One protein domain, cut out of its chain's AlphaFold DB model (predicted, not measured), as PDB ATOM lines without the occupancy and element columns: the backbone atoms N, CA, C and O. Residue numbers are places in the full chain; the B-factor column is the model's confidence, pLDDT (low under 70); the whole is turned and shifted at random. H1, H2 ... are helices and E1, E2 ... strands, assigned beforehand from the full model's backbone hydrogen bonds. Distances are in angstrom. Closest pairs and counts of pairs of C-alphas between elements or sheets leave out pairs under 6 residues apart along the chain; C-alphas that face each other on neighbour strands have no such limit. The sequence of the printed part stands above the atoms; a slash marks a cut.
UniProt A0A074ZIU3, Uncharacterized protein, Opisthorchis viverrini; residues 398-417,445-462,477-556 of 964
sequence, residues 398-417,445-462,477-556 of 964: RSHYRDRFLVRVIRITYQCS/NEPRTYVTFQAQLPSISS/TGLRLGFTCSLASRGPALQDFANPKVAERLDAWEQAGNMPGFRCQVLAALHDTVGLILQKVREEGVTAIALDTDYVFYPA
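AT A GLANCE: This is residues 398 to 417, 445 to 462 and 477 to 556 of the 964 residues of an uncharacterized protein of Opisthorchis viverrini (UniProt A0A074ZIU3). Picture a long, strongly twisted sheet of four strands with one long helix, H3, packed over one face, and with H1 and H2 near the edge strand E3, where H2 meets the first residues of H3. The short strand E4 makes the opposite edge. The printed part has 118 residues with four named strands and three named helices, in the order E1 E2 E3 H1 H2 H3 E4; the sheet runs E3 - E2 - E1 - E4, all antiparallel, and the class is mixed, helices and strands. The whole is compact by its radius of gyration of the C-alphas, 14.8 A, yet elongated, spanning 49 by 31 by 21 A.

IN THESE COORDINATES: Find C-alpha 405 at (-4.077, 28.935, -9.088); from there E1 runs through residues 405 to 416, 32.9 A long. After a cut, E2 takes residues 447 to 456, 29.0 A, and after a second cut E3 takes 480 to 486, 20.1 A. Then come H1, residues 494 to 498, and H2, residues 500 to 513, 19.6 A. Look for C-alpha 518 at (-7.780, 34.285, 1.642), where H3 begins; it runs 31.5 A to residue 539. E4, residues 550 to 553, ends with C-alpha 553 at (-1.231, 24.994, -6.471).

HOW THE PARTS SIT: Start with the sheet: E1 and E2 are antiparallel at 160 degrees, with N 408 and O 454 at 2.8 A. E2 and E3 are antiparallel at 161 degrees, with N 453 and O 483 at 2.8 A. E1 and E4 are antiparallel at 119 degrees, with N 407 and O 551 at 2.8 A. The edge strands E3 and E4 are apart. H3 is on one face of the sheet, giving two layers, helix over sheet; its closest C-alphas to E4 are Thr 529 and Phe 553, 6.5 A apart. H2 touches H3 with residues 506 to 510 alone, at a steep tilt of 63 degrees, opposite ways; the closest C-alphas, Glu 510 and Arg 519, are 6.3 A apart. H2 only grazes the sheet, with residues 502 to 506. H1 is close to H3 but not clearly touching, the C-alphas of Leu 494 and Leu 523 being 7.2 A apart. In H3 every O i to N i+4 pair is within hydrogen-bond range; H2 has 9 of 10, and H1 has 0 of 1 but 2 of 2 O i to N i+3 pairs.

THE WHOLE: The C-alphas of Asn 445 and Ser 462 are the two farthest apart, 51.1 A. Residues 418 to 444 are not printed, with 6.4 A between C-alphas 417 and 445; residues 463 to 476 are not printed, with 12.3 A between C-alphas 462 and 477. Of the links that are printed whole, none is long. The mean pLDDT of the printed part is 82.7, and 14 residues are under 70, among them 398 to 403 and 445 to 447.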
ATOM      1  N   ARG A 398     -15.013  28.870 -11.599       37.22
ATOM      2  CA  ARG A 398     -15.492  28.158 -12.788       37.22
ATOM      3  C   ARG A 398     -14.467  27.073 -13.169       37.22
ATOM      4  O   ARG A 398     -13.454  26.899 -12.499       37.22
ATOM      5  N   SER A 399     -14.764  26.250 -14.168       39.84
ATOM      6  CA  SER A 399     -13.971  25.048 -14.479       39.84
ATOM      7  C   SER A 399     -12.952  25.230 -15.616       39.84
ATOM      8  O   SER A 399     -12.411  24.245 -16.126       39.84
ATOM      9  N   HIS A 400     -12.666  26.466 -16.037       44.22
ATOM     10  CA  HIS A 400     -11.703  26.751 -17.099       44.22
ATOM     11  C   HIS A 400     -10.270  26.904 -16.568       44.22
ATOM     12  O   HIS A 400     -10.003  27.074 -15.383       44.22
ATOM     13  N   TYR A 401      -9.311  26.910 -17.495       43.81
ATOM     14  CA  TYR A 401      -7.888  27.123 -17.204       43.81
ATOM     15  C   TYR A 401      -7.586  28.476 -16.527       43.81
ATOM     16  O   TYR A 401      -6.576  28.628 -15.849       43.81
ATOM     17  N   ARG A 402      -8.474  29.464 -16.700       52.50
ATOM     18  CA  ARG A 402      -8.385  30.798 -16.082       52.50
ATOM     19  C   ARG A 402      -8.790  30.813 -14.603       52.50
ATOM     20  O   ARG A 402      -8.538  31.803 -13.928       52.50
ATOM     21  N   ASP A 403      -9.374  29.719 -14.121       62.59
ATOM     22  CA  ASP A 403      -9.998  29.604 -12.802       62.59
ATOM     23  C   ASP A 403      -9.147  28.769 -11.819       62.59
ATOM     24  O   ASP A 403      -9.600  28.412 -10.731       62.59
ATOM     25  N   ARG A 404      -7.888  28.481 -12.185       75.69
ATOM     26  CA  ARG A 404      -6.897  27.780 -11.356       75.69
ATOM     27  C   ARG A 404      -5.847  28.737 -10.793       75.69
ATOM     28  O   ARG A 404      -5.490  29.722 -11.435       75.69
ATOM     29  N   PHE A 405      -5.314  28.381  -9.628       86.69
ATOM     30  CA  PHE A 405      -4.077  28.935  -9.088       86.69
ATOM     31  C   PHE A 405      -2.892  28.263  -9.787       86.69
ATOM     32  O   PHE A 405      -2.701  27.052  -9.664       86.69
ATOM     33  N   LEU A 406      -2.134  29.035 -10.562       90.44
ATOM     34  CA  LEU A 406      -0.998  28.556 -11.352       90.44
ATOM     35  C   LEU A 406       0.265  29.321 -10.960       90.44
ATOM     36  O   LEU A 406       0.200  30.526 -10.718       90.44
ATOM     37  N   VAL A 407       1.416  28.656 -10.961       93.12
ATOM     38  CA  VAL A 407       2.733  29.294 -10.893       93.12
ATOM     39  C   VAL A 407       3.641  28.735 -11.986       93.12
ATOM     40  O   VAL A 407       3.775  27.528 -12.153       93.12
ATOM     41  N   ARG A 408       4.242  29.635 -12.761       92.00
ATOM     42  CA  ARG A 408       5.059  29.336 -13.938       92.00
ATOM     43  C   ARG A 408       6.506  29.715 -13.697       92.00
ATOM     44  O   ARG A 408       6.759  30.832 -13.250       92.00
ATOM     45  N   VAL A 409       7.446  28.854 -14.080       91.94
ATOM     46  CA  VAL A 409       8.870  29.218 -14.146       91.94
ATOM     47  C   VAL A 409       9.147  29.872 -15.499       91.94
ATOM     48  O   VAL A 409       9.103  29.210 -16.529       91.94
ATOM     49  N   ILE A 410       9.404  31.183 -15.513       91.44
ATOM     50  CA  ILE A 410       9.608  31.954 -16.753       91.44
ATOM     51  C   ILE A 410      11.063  31.862 -17.224       91.44
ATOM     52  O   ILE A 410      11.349  31.732 -18.410       91.44
ATOM     53  N   ARG A 411      12.006  32.017 -16.290       90.31
ATOM     54  CA  ARG A 411      13.425  32.223 -16.597       90.31
ATOM     55  C   ARG A 411      14.285  31.795 -15.420       90.31
ATOM     56  O   ARG A 411      13.910  32.007 -14.271       90.31
ATOM     57  N   ILE A 412      15.466  31.264 -15.712       88.69
ATOM     58  CA  ILE A 412      16.534  31.067 -14.730       88.69
ATOM     59  C   ILE A 412      17.698  31.984 -15.124       88.69
ATOM     60  O   ILE A 412      18.027  32.114 -16.305       88.69
ATOM     61  N   THR A 413      18.274  32.683 -14.149       87.50
ATOM     62  CA  THR A 413      19.346  33.670 -14.347       87.50
ATOM     63  C   THR A 413      20.486  33.436 -13.375       87.50
ATOM     64  O   THR A 413      20.289  33.482 -12.164       87.50
ATOM     65  N   TYR A 414      21.689  33.270 -13.912       84.50
ATOM     66  CA  TYR A 414      22.923  33.183 -13.139       84.50
ATOM     67  C   TYR A 414      23.505  34.591 -12.980       84.50
ATOM     68  O   TYR A 414      23.804  35.250 -13.978       84.50
ATOM     69  N   GLN A 415      23.645  35.071 -11.743       76.69
ATOM     70  CA  GLN A 415      24.250  36.366 -11.430       76.69
ATOM     71  C   GLN A 415      25.491  36.175 -10.559       76.69
ATOM     72  O   GLN A 415      25.424  35.698  -9.429       76.69
ATOM     73  N   CYS A 416      26.642  36.593 -11.073       70.62
ATOM     74  CA  CYS A 416      27.877  36.651 -10.301       70.62
ATOM     75  C   CYS A 416      27.848  37.860  -9.358       70.62
ATOM     76  O   CYS A 416      27.653  38.986  -9.820       70.62
ATOM     77  N   SER A 417      28.091  37.652  -8.059       61.38
ATOM     78  CA  SER A 417      27.984  38.698  -7.022       61.38
ATOM     79  C   SER A 417      28.941  39.892  -7.186       61.38
ATOM     80  O   SER A 417      28.772  40.897  -6.511       61.38
ATOM     81  N   ASN A 445      33.894  34.035  -6.272       57.50
ATOM     82  CA  ASN A 445      32.468  34.236  -6.000       57.50
ATOM     83  C   ASN A 445      31.606  33.279  -6.839       57.50
ATOM     84  O   ASN A 445      31.590  33.363  -8.069       57.50
ATOM     85  N   GLU A 446      30.860  32.398  -6.172       60.06
ATOM     86  CA  GLU A 446      29.924  31.468  -6.814       60.06
ATOM     87  C   GLU A 446      28.772  32.225  -7.522       60.06
ATOM     88  O   GLU A 446      28.238  33.197  -6.971       60.06
ATOM     89  N   PRO A 447      28.360  31.827  -8.744       67.56
ATOM     90  CA  PRO A 447      27.229  32.446  -9.430       67.56
ATOM     91  C   PRO A 447      25.909  32.153  -8.703       67.56
ATOM     92  O   PRO A 447      25.361  31.052  -8.786       67.56
ATOM     93  N   ARG A 448      25.333  33.170  -8.053       81.69
ATOM     94  CA  ARG A 448      24.001  33.071  -7.448       81.69
ATOM     95  C   ARG A 448      22.966  32.829  -8.543       81.69
ATOM     96  O   ARG A 448      22.731  33.676  -9.407       81.69
ATOM     97  N   THR A 449      22.349  31.656  -8.503       86.50
ATOM     98  CA  THR A 449      21.258  31.297  -9.408       86.50
ATOM     99  C   THR A 449      19.952  31.865  -8.866       86.50
ATOM    100  O   THR A 449      19.618  31.651  -7.703       86.50
ATOM    101  N   TYR A 450      19.204  32.566  -9.712       90.50
ATOM    102  CA  TYR A 450      17.872  33.083  -9.417       90.50
ATOM    103  C   TYR A 450      16.851  32.487 -10.387       90.50
ATOM    104  O   TYR A 450      17.145  32.284 -11.567       90.50
ATOM    105  N   VAL A 451      15.641  32.238  -9.894       91.00
ATOM    106  CA  VAL A 451      14.518  31.669 -10.644       91.00
ATOM    107  C   VAL A 451      13.385  32.695 -10.677       91.00
ATOM    108  O   VAL A 451      12.962  33.210  -9.641       91.00
ATOM    109  N   THR A 452      12.920  33.041 -11.876       92.19
ATOM    110  CA  THR A 452      11.841  34.005 -12.122       92.19
ATOM    111  C   THR A 452      10.510  33.283 -12.276       92.19
ATOM    112  O   THR A 452      10.374  32.404 -13.129       92.19
ATOM    113  N   PHE A 453       9.512  33.710 -11.508       94.06
ATOM    114  CA  PHE A 453       8.184  33.120 -11.466       94.06
ATOM    115  C   PHE A 453       7.100  34.095 -11.934       94.06
ATOM    116  O   PHE A 453       7.167  35.296 -11.669       94.06
ATOM    117  N   GLN A 454       6.059  33.558 -12.572       93.62
ATOM    118  CA  GLN A 454       4.770  34.227 -12.746       93.62
ATOM    119  C   GLN A 454       3.681  33.388 -12.082       93.62
ATOM    120  O   GLN A 454       3.344  32.316 -12.578       93.62
ATOM    121  N   ALA A 455       3.098  33.885 -10.995       92.31
ATOM    122  CA  ALA A 455       1.860  33.331 -10.465       92.31
ATOM    123  C   ALA A 455       0.651  33.984 -11.149       92.31
ATOM    124  O   ALA A 455       0.609  35.202 -11.343       92.31
ATOM    125  N   GLN A 456      -0.348  33.172 -11.485       90.00
ATOM    126  CA  GLN A 456      -1.669  33.610 -11.913       90.00
ATOM    127  C   GLN A 456      -2.697  33.116 -10.896       90.00
ATOM    128  O   GLN A 456      -2.885  31.913 -10.716       90.00
ATOM    129  N   LEU A 457      -3.374  34.064 -10.254       89.44
ATOM    130  CA  LEU A 457      -4.512  33.804  -9.386       89.44
ATOM    131  C   LEU A 457      -5.803  33.884 -10.224       89.44
ATOM    132  O   LEU A 457      -5.912  34.755 -11.096       89.44
ATOM    133  N   PRO A 458      -6.793  33.015  -9.972       83.19
ATOM    134  CA  PRO A 458      -8.054  33.019 -10.703       83.19
ATOM    135  C   PRO A 458      -8.890  34.255 -10.375       83.19
ATOM    136  O   PRO A 458      -8.691  34.895  -9.344       83.19
ATOM    137  N   SER A 459      -9.867  34.597 -11.212       77.69
ATOM    138  CA  SER A 459     -10.816  35.655 -10.866       77.69
ATOM    139  C   SER A 459     -11.889  35.148  -9.903       77.69
ATOM    140  O   SER A 459     -12.765  34.362 -10.264       77.69
ATOM    141  N   ILE A 460     -11.856  35.630  -8.660       70.44
ATOM    142  CA  ILE A 460     -12.899  35.320  -7.681       70.44
ATOM    143  C   ILE A 460     -14.077  36.271  -7.910       70.44
ATOM    144  O   ILE A 460     -14.119  37.374  -7.373       70.44
ATOM    145  N   SER A 461     -15.056  35.866  -8.719       58.53
ATOM    146  CA  SER A 461     -16.330  36.588  -8.787       58.53
ATOM    147  C   SER A 461     -17.222  36.183  -7.610       58.53
ATOM    148  O   SER A 461     -17.659  35.028  -7.547       58.53
ATOM    149  N   SER A 462     -17.539  37.119  -6.709       48.66
ATOM    150  CA  SER A 462     -18.546  36.885  -5.666       48.66
ATOM    151  C   SER A 462     -19.875  36.433  -6.283       48.66
ATOM    152  O   SER A 462     -20.481  37.128  -7.102       48.66
ATOM    153  N   THR A 477     -11.021  40.295 -12.965       63.22
ATOM    154  CA  THR A 477      -9.708  40.086 -13.565       63.22
ATOM    155  C   THR A 477      -8.879  39.189 -12.650       63.22
ATOM    156  O   THR A 477      -8.744  39.445 -11.456       63.22
ATOM    157  N   GLY A 478      -8.347  38.095 -13.200       75.75
ATOM    158  CA  GLY A 478      -7.399  37.250 -12.472       75.75
ATOM    159  C   GLY A 478      -6.111  38.027 -12.212       75.75
ATOM    160  O   GLY A 478      -5.616  38.725 -13.103       75.75
ATOM    161  N   LEU A 479      -5.576  37.939 -10.995       86.75
ATOM    162  CA  LEU A 479      -4.354  38.653 -10.634       86.75
ATOM    163  C   LEU A 479      -3.129  37.924 -11.197       86.75
ATOM    164  O   LEU A 479      -3.054  36.698 -11.173       86.75
ATOM    165  N   ARG A 480      -2.144  38.676 -11.691       89.12
ATOM    166  CA  ARG A 480      -0.832  38.148 -12.081       89.12
ATOM    167  C   ARG A 480       0.254  38.808 -11.246       89.12
ATOM    168  O   ARG A 480       0.308  40.036 -11.179       89.12
ATOM    169  N   LEU A 481       1.097  37.980 -10.642       90.75
ATOM    170  CA  LEU A 481       2.224  38.362  -9.797       90.75
ATOM    171  C   LEU A 481       3.506  37.859 -10.465       90.75
ATOM    172  O   LEU A 481       3.591  36.683 -10.806       90.75
ATOM    173  N   GLY A 482       4.486  38.737 -10.666       91.06
ATOM    174  CA  GLY A 482       5.829  38.368 -11.117       91.06
ATOM    175  C   GLY A 482       6.822  38.588  -9.983       91.06
ATOM    176  O   GLY A 482       6.789  39.649  -9.368       91.06
ATOM    177  N   PHE A 483       7.668  37.602  -9.697       92.50
ATOM    178  CA  PHE A 483       8.658  37.669  -8.615       92.50
ATOM    179  C   PHE A 483       9.883  36.796  -8.923       92.50
ATOM    180  O   PHE A 483       9.859  35.957  -9.824       92.50
ATOM    181  N   THR A 484      10.975  37.004  -8.189       91.44
ATOM    182  CA  THR A 484      12.254  36.305  -8.385       91.44
ATOM    183  C   THR A 484      12.772  35.756  -7.067       91.44
ATOM    184  O   THR A 484      12.971  36.518  -6.126       91.44
ATOM    185  N   CYS A 485      13.054  34.458  -7.010       92.00
ATOM    186  CA  CYS A 485      13.639  33.808  -5.838       92.00
ATOM    187  C   CYS A 485      15.107  33.461  -6.099       92.00
ATOM    188  O   CYS A 485      15.479  33.145  -7.230       92.00
ATOM    189  N   SER A 486      15.942  33.466  -5.060       90.44
ATOM    190  CA  SER A 486      17.242  32.786  -5.121       90.44
ATOM    191  C   SER A 486      17.018  31.274  -5.122       90.44
ATOM    192  O   SER A 486      16.136  30.790  -4.417       90.44
ATOM    193  N   LEU A 487      17.843  30.508  -5.837       88.50
ATOM    194  CA  LEU A 487      17.820  29.043  -5.776       88.50
ATOM    195  C   LEU A 487      18.073  28.517  -4.350       88.50
ATOM    196  O   LEU A 487      17.619  27.431  -4.002       88.50
ATOM    197  N   ALA A 488      18.741  29.303  -3.503       85.75
ATOM    198  CA  ALA A 488      18.971  28.976  -2.098       85.75
ATOM    199  C   ALA A 488      17.773  29.270  -1.164       85.75
ATOM    200  O   ALA A 488      17.838  28.914   0.010       85.75
ATOM    201  N   SER A 489      16.693  29.922  -1.620       88.44
ATOM    202  CA  SER A 489      15.565  30.252  -0.733       88.44
ATOM    203  C   SER A 489      14.584  29.084  -0.544       88.44
ATOM    204  O   SER A 489      14.497  28.158  -1.358       88.44
ATOM    205  N   ARG A 490      13.816  29.140   0.554       88.06
ATOM    206  CA  ARG A 490      12.693  28.224   0.835       88.06
ATOM    207  C   ARG A 490      11.388  28.635   0.118       88.06
ATOM    208  O   ARG A 490      10.395  27.937   0.253       88.06
ATOM    209  N   GLY A 491      11.401  29.733  -0.647       91.00
ATOM    210  CA  GLY A 491      10.238  30.330  -1.318       91.00
ATOM    211  C   GLY A 491      10.464  31.814  -1.691       91.00
ATOM    212  O   GLY A 491      11.583  32.318  -1.537       91.00
ATOM    213  N   PRO A 492       9.440  32.529  -2.194       91.25
ATOM    214  CA  PRO A 492       9.420  33.991  -2.304       91.25
ATOM    215  C   PRO A 492       9.332  34.645  -0.921       91.25
ATOM    216  O   PRO A 492       8.648  34.129  -0.038       91.25
ATOM    217  N   ALA A 493       9.966  35.802  -0.716       87.38
ATOM    218  CA  ALA A 493       9.808  36.514   0.546       87.38
ATOM    219  C   ALA A 493       8.391  37.105   0.621       87.38
ATOM    220  O   ALA A 493       7.989  37.897  -0.227       87.38
ATOM    221  N   LEU A 494       7.619  36.746   1.654       86.50
ATOM    222  CA  LEU A 494       6.237  37.229   1.796       86.50
ATOM    223  C   LEU A 494       6.151  38.763   1.927       86.50
ATOM    224  O   LEU A 494       5.137  39.360   1.568       86.50
ATOM    225  N   GLN A 495       7.240  39.396   2.371       84.81
ATOM    226  CA  GLN A 495       7.406  40.847   2.452       84.81
ATOM    227  C   GLN A 495       7.412  41.528   1.068       84.81
ATOM    228  O   GLN A 495       6.937  42.656   0.956       84.81
ATOM    229  N   ASP A 496       7.842  40.849  -0.003       83.69
ATOM    230  CA  ASP A 496       7.864  41.420  -1.363       83.69
ATOM    231  C   ASP A 496       6.443  41.750  -1.860       83.69
ATOM    232  O   ASP A 496       6.220  42.734  -2.573       83.69
ATOM    233  N   PHE A 497       5.450  40.961  -1.432       88.19
ATOM    234  CA  PHE A 497       4.035  41.187  -1.736       88.19
ATOM    235  C   PHE A 497       3.402  42.308  -0.894       88.19
ATOM    236  O   PHE A 497       2.333  42.797  -1.258       88.19
ATOM    237  N   ALA A 498       4.061  42.755   0.183       83.75
ATOM    238  CA  ALA A 498       3.629  43.890   1.002       83.75
ATOM    239  C   ALA A 498       3.975  45.259   0.377       83.75
ATOM    240  O   ALA A 498       3.584  46.295   0.913       83.75
ATOM    241  N   ASN A 499       4.657  45.287  -0.777       88.88
ATOM    242  CA  ASN A 499       4.778  46.491  -1.602       88.88
ATOM    243  C   ASN A 499       3.375  47.088  -1.846       88.88
ATOM    244  O   ASN A 499       2.504  46.355  -2.320       88.88
ATOM    245  N   PRO A 500       3.128  48.388  -1.594       81.88
ATOM    246  CA  PRO A 500       1.773  48.942  -1.577       81.88
ATOM    247  C   PRO A 500       1.002  48.719  -2.886       81.88
ATOM    248  O   PRO A 500      -0.183  48.410  -2.841       81.88
ATOM    249  N   LYS A 501       1.673  48.760  -4.048       86.56
ATOM    250  CA  LYS A 501       1.045  48.521  -5.366       86.56
ATOM    251  C   LYS A 501       0.721  47.047  -5.642       86.56
ATOM    252  O   LYS A 501      -0.013  46.743  -6.582       86.56
ATOM    253  N   VAL A 502       1.311  46.125  -4.883       86.81
ATOM    254  CA  VAL A 502       1.055  44.678  -4.963       86.81
ATOM    255  C   VAL A 502       0.005  44.289  -3.924       86.81
ATOM    256  O   VAL A 502      -0.967  43.627  -4.283       86.81
ATOM    257  N   ALA A 503       0.142  44.792  -2.695       87.25
ATOM    258  CA  ALA A 503      -0.828  44.655  -1.616       87.25
ATOM    259  C   ALA A 503      -2.209  45.208  -2.011       87.25
ATOM    260  O   ALA A 503      -3.182  44.469  -1.966       87.25
ATOM    261  N   GLU A 504      -2.302  46.441  -2.525       88.44
ATOM    262  CA  GLU A 504      -3.567  47.030  -3.005       88.44
ATOM    263  C   GLU A 504      -4.265  46.141  -4.052       88.44
ATOM    264  O   GLU A 504      -5.484  45.980  -4.040       88.44
ATOM    265  N   ARG A 505      -3.491  45.507  -4.945       87.88
ATOM    266  CA  ARG A 505      -4.025  44.629  -5.997       87.88
ATOM    267  C   ARG A 505      -4.418  43.244  -5.484       87.88
ATOM    268  O   ARG A 505      -5.354  42.662  -6.032       87.88
ATOM    269  N   LEU A 506      -3.737  42.726  -4.463       88.94
ATOM    270  CA  LEU A 506      -4.141  41.524  -3.724       88.94
ATOM    271  C   LEU A 506      -5.420  41.779  -2.917       88.94
ATOM    272  O   LEU A 506      -6.324  40.949  -2.933       88.94
ATOM    273  N   ASP A 507      -5.530  42.947  -2.293       87.19
ATOM    274  CA  ASP A 507      -6.651  43.323  -1.437       87.19
ATOM    275  C   ASP A 507      -7.901  43.633  -2.263       87.19
ATOM    276  O   ASP A 507      -8.984  43.150  -1.941       87.19
ATOM    277  N   ALA A 508      -7.768  44.338  -3.390       85.31
ATOM    278  CA  ALA A 508      -8.860  44.519  -4.348       85.31
ATOM    279  C   ALA A 508      -9.346  43.177  -4.937       85.31
ATOM    280  O   ALA A 508     -10.544  42.988  -5.162       85.31
ATOM    281  N   TRP A 509      -8.433  42.223  -5.155       86.75
ATOM    282  CA  TRP A 509      -8.749  40.870  -5.621       86.75
ATOM    283  C   TRP A 509      -9.462  40.031  -4.541       86.75
ATOM    284  O   TRP A 509     -10.457  39.364  -4.836       86.75
ATOM    285  N   GLU A 510      -9.033  40.126  -3.280       86.19
ATOM    286  CA  GLU A 510      -9.684  39.488  -2.127       86.19
ATOM    287  C   GLU A 510     -11.093  40.065  -1.871       86.19
ATOM    288  O   GLU A 510     -12.063  39.317  -1.696       86.19
ATOM    289  N   GLN A 511     -11.227  41.394  -1.928       83.38
ATOM    290  CA  GLN A 511     -12.494  42.115  -1.777       83.38
ATOM    291  C   GLN A 511     -13.484  41.785  -2.903       83.38
ATOM    292  O   GLN A 511     -14.666  41.567  -2.625       83.38
ATOM    293  N   ALA A 512     -13.027  41.669  -4.156       78.81
ATOM    294  CA  ALA A 512     -13.865  41.223  -5.276       78.81
ATOM    295  C   ALA A 512     -14.430  39.803  -5.060       78.81
ATOM    296  O   ALA A 512     -15.567  39.511  -5.454       78.81
ATOM    297  N   GLY A 513     -13.661  38.944  -4.381       73.94
ATOM    298  CA  GLY A 513     -14.083  37.609  -3.971       73.94
ATOM    299  C   GLY A 513     -15.018  37.560  -2.759       73.94
ATOM    300  O   GLY A 513     -15.771  36.594  -2.635       73.94
ATOM    301  N   ASN A 514     -15.009  38.585  -1.897       74.62
ATOM    302  CA  ASN A 514     -15.661  38.604  -0.577       74.62
ATOM    303  C   ASN A 514     -15.158  37.487   0.371       74.62
ATOM    304  O   ASN A 514     -15.936  36.890   1.121       74.62
ATOM    305  N   MET A 515     -13.850  37.199   0.319       74.31
ATOM    306  CA  MET A 515     -13.186  36.110   1.054       74.31
ATOM    307  C   MET A 515     -12.039  36.652   1.932       74.31
ATOM    308  O   MET A 515     -10.876  36.460   1.583       74.31
ATOM    309  N   PRO A 516     -12.328  37.363   3.038       77.31
ATOM    310  CA  PRO A 516     -11.293  37.986   3.868       77.31
ATOM    311  C   PRO A 516     -10.331  36.948   4.464       77.31
ATOM    312  O   PRO A 516     -10.762  35.902   4.947       77.31
ATOM    313  N   GLY A 517      -9.028  37.239   4.436       81.56
ATOM    314  CA  GLY A 517      -7.967  36.337   4.902       81.56
ATOM    315  C   GLY A 517      -7.510  35.298   3.867       81.56
ATOM    316  O   GLY A 517      -6.499  34.620   4.080       81.56
ATOM    317  N   PHE A 518      -8.183  35.191   2.716       84.38
ATOM    318  CA  PHE A 518      -7.780  34.285   1.642       84.38
ATOM    319  C   PHE A 518      -6.444  34.678   1.009       84.38
ATOM    320  O   PHE A 518      -5.684  33.790   0.624       84.38
ATOM    321  N   ARG A 519      -6.098  35.974   0.969       87.00
ATOM    322  CA  ARG A 519      -4.789  36.461   0.499       87.00
ATOM    323  C   ARG A 519      -3.644  35.771   1.246       87.00
ATOM    324  O   ARG A 519      -2.675  35.354   0.620       87.00
ATOM    325  N   CYS A 520      -3.793  35.550   2.554       85.94
ATOM    326  CA  CYS A 520      -2.786  34.896   3.387       85.94
ATOM    327  C   CYS A 520      -2.677  33.395   3.070       85.94
ATOM    328  O   CYS A 520      -1.575  32.897   2.859       85.94
ATOM    329  N   GLN A 521      -3.809  32.686   2.950       85.75
ATOM    330  CA  GLN A 521      -3.834  31.262   2.562       85.75
ATOM    331  C   GLN A 521      -3.241  31.029   1.159       85.75
ATOM    332  O   GLN A 521      -2.581  30.020   0.911       85.75
ATOM    333  N   VAL A 522      -3.469  31.969   0.239       88.88
ATOM    334  CA  VAL A 522      -2.971  31.932  -1.142       88.88
ATOM    335  C   VAL A 522      -1.477  32.225  -1.213       88.88
ATOM    336  O   VAL A 522      -0.767  31.510  -1.916       88.88
ATOM    337  N   LEU A 523      -0.984  33.225  -0.476       91.44
ATOM    338  CA  LEU A 523       0.447  33.530  -0.416       91.44
ATOM    339  C   LEU A 523       1.248  32.429   0.297       91.44
ATOM    340  O   LEU A 523       2.346  32.120  -0.155       91.44
ATOM    341  N   ALA A 524       0.695  31.784   1.330       89.06
ATOM    342  CA  ALA A 524       1.314  30.622   1.973       89.06
ATOM    343  C   ALA A 524       1.418  29.421   1.012       89.06
ATOM    344  O   ALA A 524       2.508  28.919   0.759       89.06
ATOM    345  N   ALA A 525       0.316  29.020   0.366       88.44
ATOM    346  CA  ALA A 525       0.350  27.907  -0.587       88.44
ATOM    347  C   ALA A 525       1.213  28.199  -1.833       88.44
ATOM    348  O   ALA A 525       1.822  27.284  -2.393       88.44
ATOM    349  N   LEU A 526       1.300  29.467  -2.257       93.06
ATOM    350  CA  LEU A 526       2.246  29.908  -3.283       93.06
ATOM    351  C   LEU A 526       3.696  29.798  -2.791       93.06
ATOM    352  O   LEU A 526       4.546  29.328  -3.546       93.06
ATOM    353  N   HIS A 527       3.972  30.206  -1.548       93.50
ATOM    354  CA  HIS A 527       5.294  30.099  -0.940       93.50
ATOM    355  C   HIS A 527       5.778  28.650  -0.935       93.50
ATOM    356  O   HIS A 527       6.834  28.362  -1.497       93.50
ATOM    357  N   ASP A 528       4.969  27.741  -0.396       91.62
ATOM    358  CA  ASP A 528       5.348  26.339  -0.213       91.62
ATOM    359  C   ASP A 528       5.493  25.610  -1.555       91.62
ATOM    360  O   ASP A 528       6.441  24.852  -1.760       91.62
ATOM    361  N   THR A 529       4.618  25.905  -2.526       92.06
ATOM    362  CA  THR A 529       4.739  25.352  -3.887       92.06
ATOM    363  C   THR A 529       6.025  25.821  -4.566       92.06
ATOM    364  O   THR A 529       6.727  25.019  -5.179       92.06
ATOM    365  N   VAL A 530       6.373  27.106  -4.448       94.25
ATOM    366  CA  VAL A 530       7.642  27.618  -4.983       94.25
ATOM    367  C   VAL A 530       8.834  27.034  -4.220       94.25
ATOM    368  O   VAL A 530       9.840  26.720  -4.847       94.25
ATOM    369  N   GLY A 531       8.718  26.810  -2.910       92.69
ATOM    370  CA  GLY A 531       9.718  26.111  -2.104       92.69
ATOM    371  C   GLY A 531      10.026  24.708  -2.625       92.69
ATOM    372  O   GLY A 531      11.197  24.387  -2.832       92.69
ATOM    373  N   LEU A 532       8.991  23.918  -2.931       92.00
ATOM    374  CA  LEU A 532       9.115  22.589  -3.546       92.00
ATOM    375  C   LEU A 532       9.717  22.651  -4.959       92.00
ATOM    376  O   LEU A 532      10.579  21.842  -5.298       92.00
ATOM    377  N   ILE A 533       9.318  23.632  -5.776       91.50
ATOM    378  CA  ILE A 533       9.896  23.847  -7.114       91.50
ATOM    379  C   ILE A 533      11.395  24.180  -7.002       91.50
ATOM    380  O   ILE A 533      12.213  23.566  -7.681       91.50
ATOM    381  N   LEU A 534      11.786  25.095  -6.109       92.31
ATOM    382  CA  LEU A 534      13.193  25.438  -5.863       92.31
ATOM    383  C   LEU A 534      13.982  24.256  -5.285       92.31
ATOM    384  O   LEU A 534      15.134  24.057  -5.663       92.31
ATOM    385  N   GLN A 535      13.373  23.449  -4.413       92.56
ATOM    386  CA  GLN A 535      13.975  22.226  -3.881       92.56
ATOM    387  C   GLN A 535      14.277  21.217  -4.990       92.56
ATOM    388  O   GLN A 535      15.417  20.770  -5.097       92.56
ATOM    389  N   LYS A 536      13.324  20.959  -5.891       88.62
ATOM    390  CA  LYS A 536      13.540  20.064  -7.034       88.62
ATOM    391  C   LYS A 536      14.646  20.564  -7.977       88.62
ATOM    392  O   LYS A 536      15.419  19.750  -8.470       88.62
ATOM    393  N   VAL A 537      14.805  21.882  -8.173       89.00
ATOM    394  CA  VAL A 537      15.958  22.440  -8.924       89.00
ATOM    395  C   VAL A 537      17.293  22.226  -8.195       89.00
ATOM    396  O   VAL A 537      18.318  22.082  -8.859       89.00
ATOM    397  N   ARG A 538      17.315  22.199  -6.855       89.38
ATOM    398  CA  ARG A 538      18.530  21.894  -6.074       89.38
ATOM    399  C   ARG A 538      18.899  20.408  -6.115       89.38
ATOM    400  O   ARG A 538      20.082  20.096  -6.162       89.38
ATOM    401  N   GLU A 539      17.909  19.519  -6.085       89.44
ATOM    402  CA  GLU A 539      18.106  18.065  -5.955       89.44
ATOM    403  C   GLU A 539      18.300  17.359  -7.306       89.44
ATOM    404  O   GLU A 539      19.233  16.578  -7.468       89.44
ATOM    405  N   GLU A 540      17.459  17.661  -8.299       86.81
ATOM    406  CA  GLU A 540      17.513  17.066  -9.645       86.81
ATOM    407  C   GLU A 540      18.175  17.997 -10.692       86.81
ATOM    408  O   GLU A 540      18.326  17.639 -11.863       86.81
ATOM    409  N   GLY A 541      18.568  19.210 -10.291       83.56
ATOM    410  CA  GLY A 541      19.207  20.202 -11.157       83.56
ATOM    411  C   GLY A 541      18.240  21.027 -12.018       83.56
ATOM    412  O   GLY A 541      17.026  20.837 -12.047       83.56
ATOM    413  N   VAL A 542      18.797  21.974 -12.779       81.31
ATOM    414  CA  VAL A 542      18.030  22.928 -13.612       81.31
ATOM    415  C   VAL A 542      17.218  22.251 -14.727       81.31
ATOM    416  O   VAL A 542      16.187  22.774 -15.139       81.31
ATOM    417  N   THR A 543      17.624  21.067 -15.185       78.62
ATOM    418  CA  THR A 543      16.896  20.263 -16.183       78.62
ATOM    419  C   THR A 543      15.637  19.581 -15.643       78.62
ATOM    420  O   THR A 543      14.812  19.129 -16.432       78.62
ATOM    421  N   ALA A 544      15.453  19.523 -14.322       78.75
ATOM    422  CA  ALA A 544      14.320  18.860 -13.674       78.75
ATOM    423  C   ALA A 544      12.968  19.570 -13.856       78.75
ATOM    424  O   ALA A 544      11.922  19.033 -13.469       78.75
ATOM    425  N   ILE A 545      13.010  20.807 -14.364       80.88
ATOM    426  CA  ILE A 545      11.912  21.772 -14.397       80.88
ATOM    427  C   ILE A 545      11.908  22.462 -15.758       80.88
ATOM    428  O   ILE A 545      12.798  23.247 -16.083       80.88
ATOM    429  N   ALA A 546      10.884  22.181 -16.559       80.31
ATOM    430  CA  ALA A 546      10.710  22.830 -17.848       80.31
ATOM    431  C   ALA A 546      10.240  24.284 -17.666       80.31
ATOM    432  O   ALA A 546       9.273  24.562 -16.951       80.31
ATOM    433  N   LEU A 547      10.905  25.214 -18.355       85.44
ATOM    434  CA  LEU A 547      10.457  26.605 -18.455       85.44
ATOM    435  C   LEU A 547       9.068  26.683 -19.116       85.44
ATOM    436  O   LEU A 547       8.650  25.768 -19.826       85.44
ATOM    437  N   ASP A 548       8.343  27.766 -18.839       82.50
ATOM    438  CA  ASP A 548       6.964  28.027 -19.280       82.50
ATOM    439  C   ASP A 548       5.905  26.978 -18.869       82.50
ATOM    440  O   ASP A 548       4.732  27.106 -19.228       82.50
ATOM    441  N   THR A 549       6.275  25.994 -18.042       78.50
ATOM    442  CA  THR A 549       5.346  25.013 -17.465       78.50
ATOM    443  C   THR A 549       4.556  25.626 -16.310       78.50
ATOM    444  O   THR A 549       5.133  26.214 -15.393       78.50
ATOM    445  N   ASP A 550       3.228  25.477 -16.351       84.88
ATOM    446  CA  ASP A 550       2.307  25.947 -15.314       84.88
ATOM    447  C   ASP A 550       2.093  24.868 -14.237       84.88
ATOM    448  O   ASP A 550       1.375  23.887 -14.448       84.88
ATOM    449  N   TYR A 551       2.675  25.075 -13.058       85.81
ATOM    450  CA  TYR A 551       2.464  24.247 -11.872       85.81
ATOM    451  C   TYR A 551       1.181  24.690 -11.160       85.81
ATOM    452  O   TYR A 551       0.992  25.874 -10.879       85.81
ATOM    453  N   VAL A 552       0.273  23.753 -10.873       86.75
ATOM    454  CA  VAL A 552      -0.990  24.054 -10.178       86.75
ATOM    455  C   VAL A 552      -0.770  23.986  -8.669       86.75
ATOM    456  O   VAL A 552      -0.278  22.972  -8.179       86.75
ATOM    457  N   PHE A 553      -1.188  25.017  -7.936       86.31
ATOM    458  CA  PHE A 553      -1.231  24.994  -6.471       86.31
ATOM    459  C   PHE A 553      -2.662  25.117  -5.947       86.31
ATOM    460  O   PHE A 553      -3.584  25.450  -6.692       86.31
ATOM    461  N   TYR A 554      -2.865  24.827  -4.662       81.00
ATOM    462  CA  TYR A 554      -4.179  24.895  -4.027       81.00
ATOM    463  C   TYR A 554      -4.062  25.507  -2.625       81.00
ATOM    464  O   TYR A 554      -3.445  24.888  -1.759       81.00
ATOM    465  N   PRO A 555      -4.648  26.692  -2.361       79.56
ATOM    466  CA  PRO A 555      -4.726  27.222  -1.005       79.56
ATOM    467  C   PRO A 555      -5.567  26.300  -0.117       79.56
ATOM    468  O   PRO A 555      -6.646  25.849  -0.512       79.56
ATOM    469  N   ALA A 556      -5.085  26.036   1.096       66.50
ATOM    470  CA  ALA A 556      -5.807  25.239   2.078       66.50
ATOM    471  C   ALA A 556      -7.025  26.023   2.591       66.50
ATOM    472  O   ALA A 556      -6.899  26.858   3.481       66.50
TER     473      ALA A 556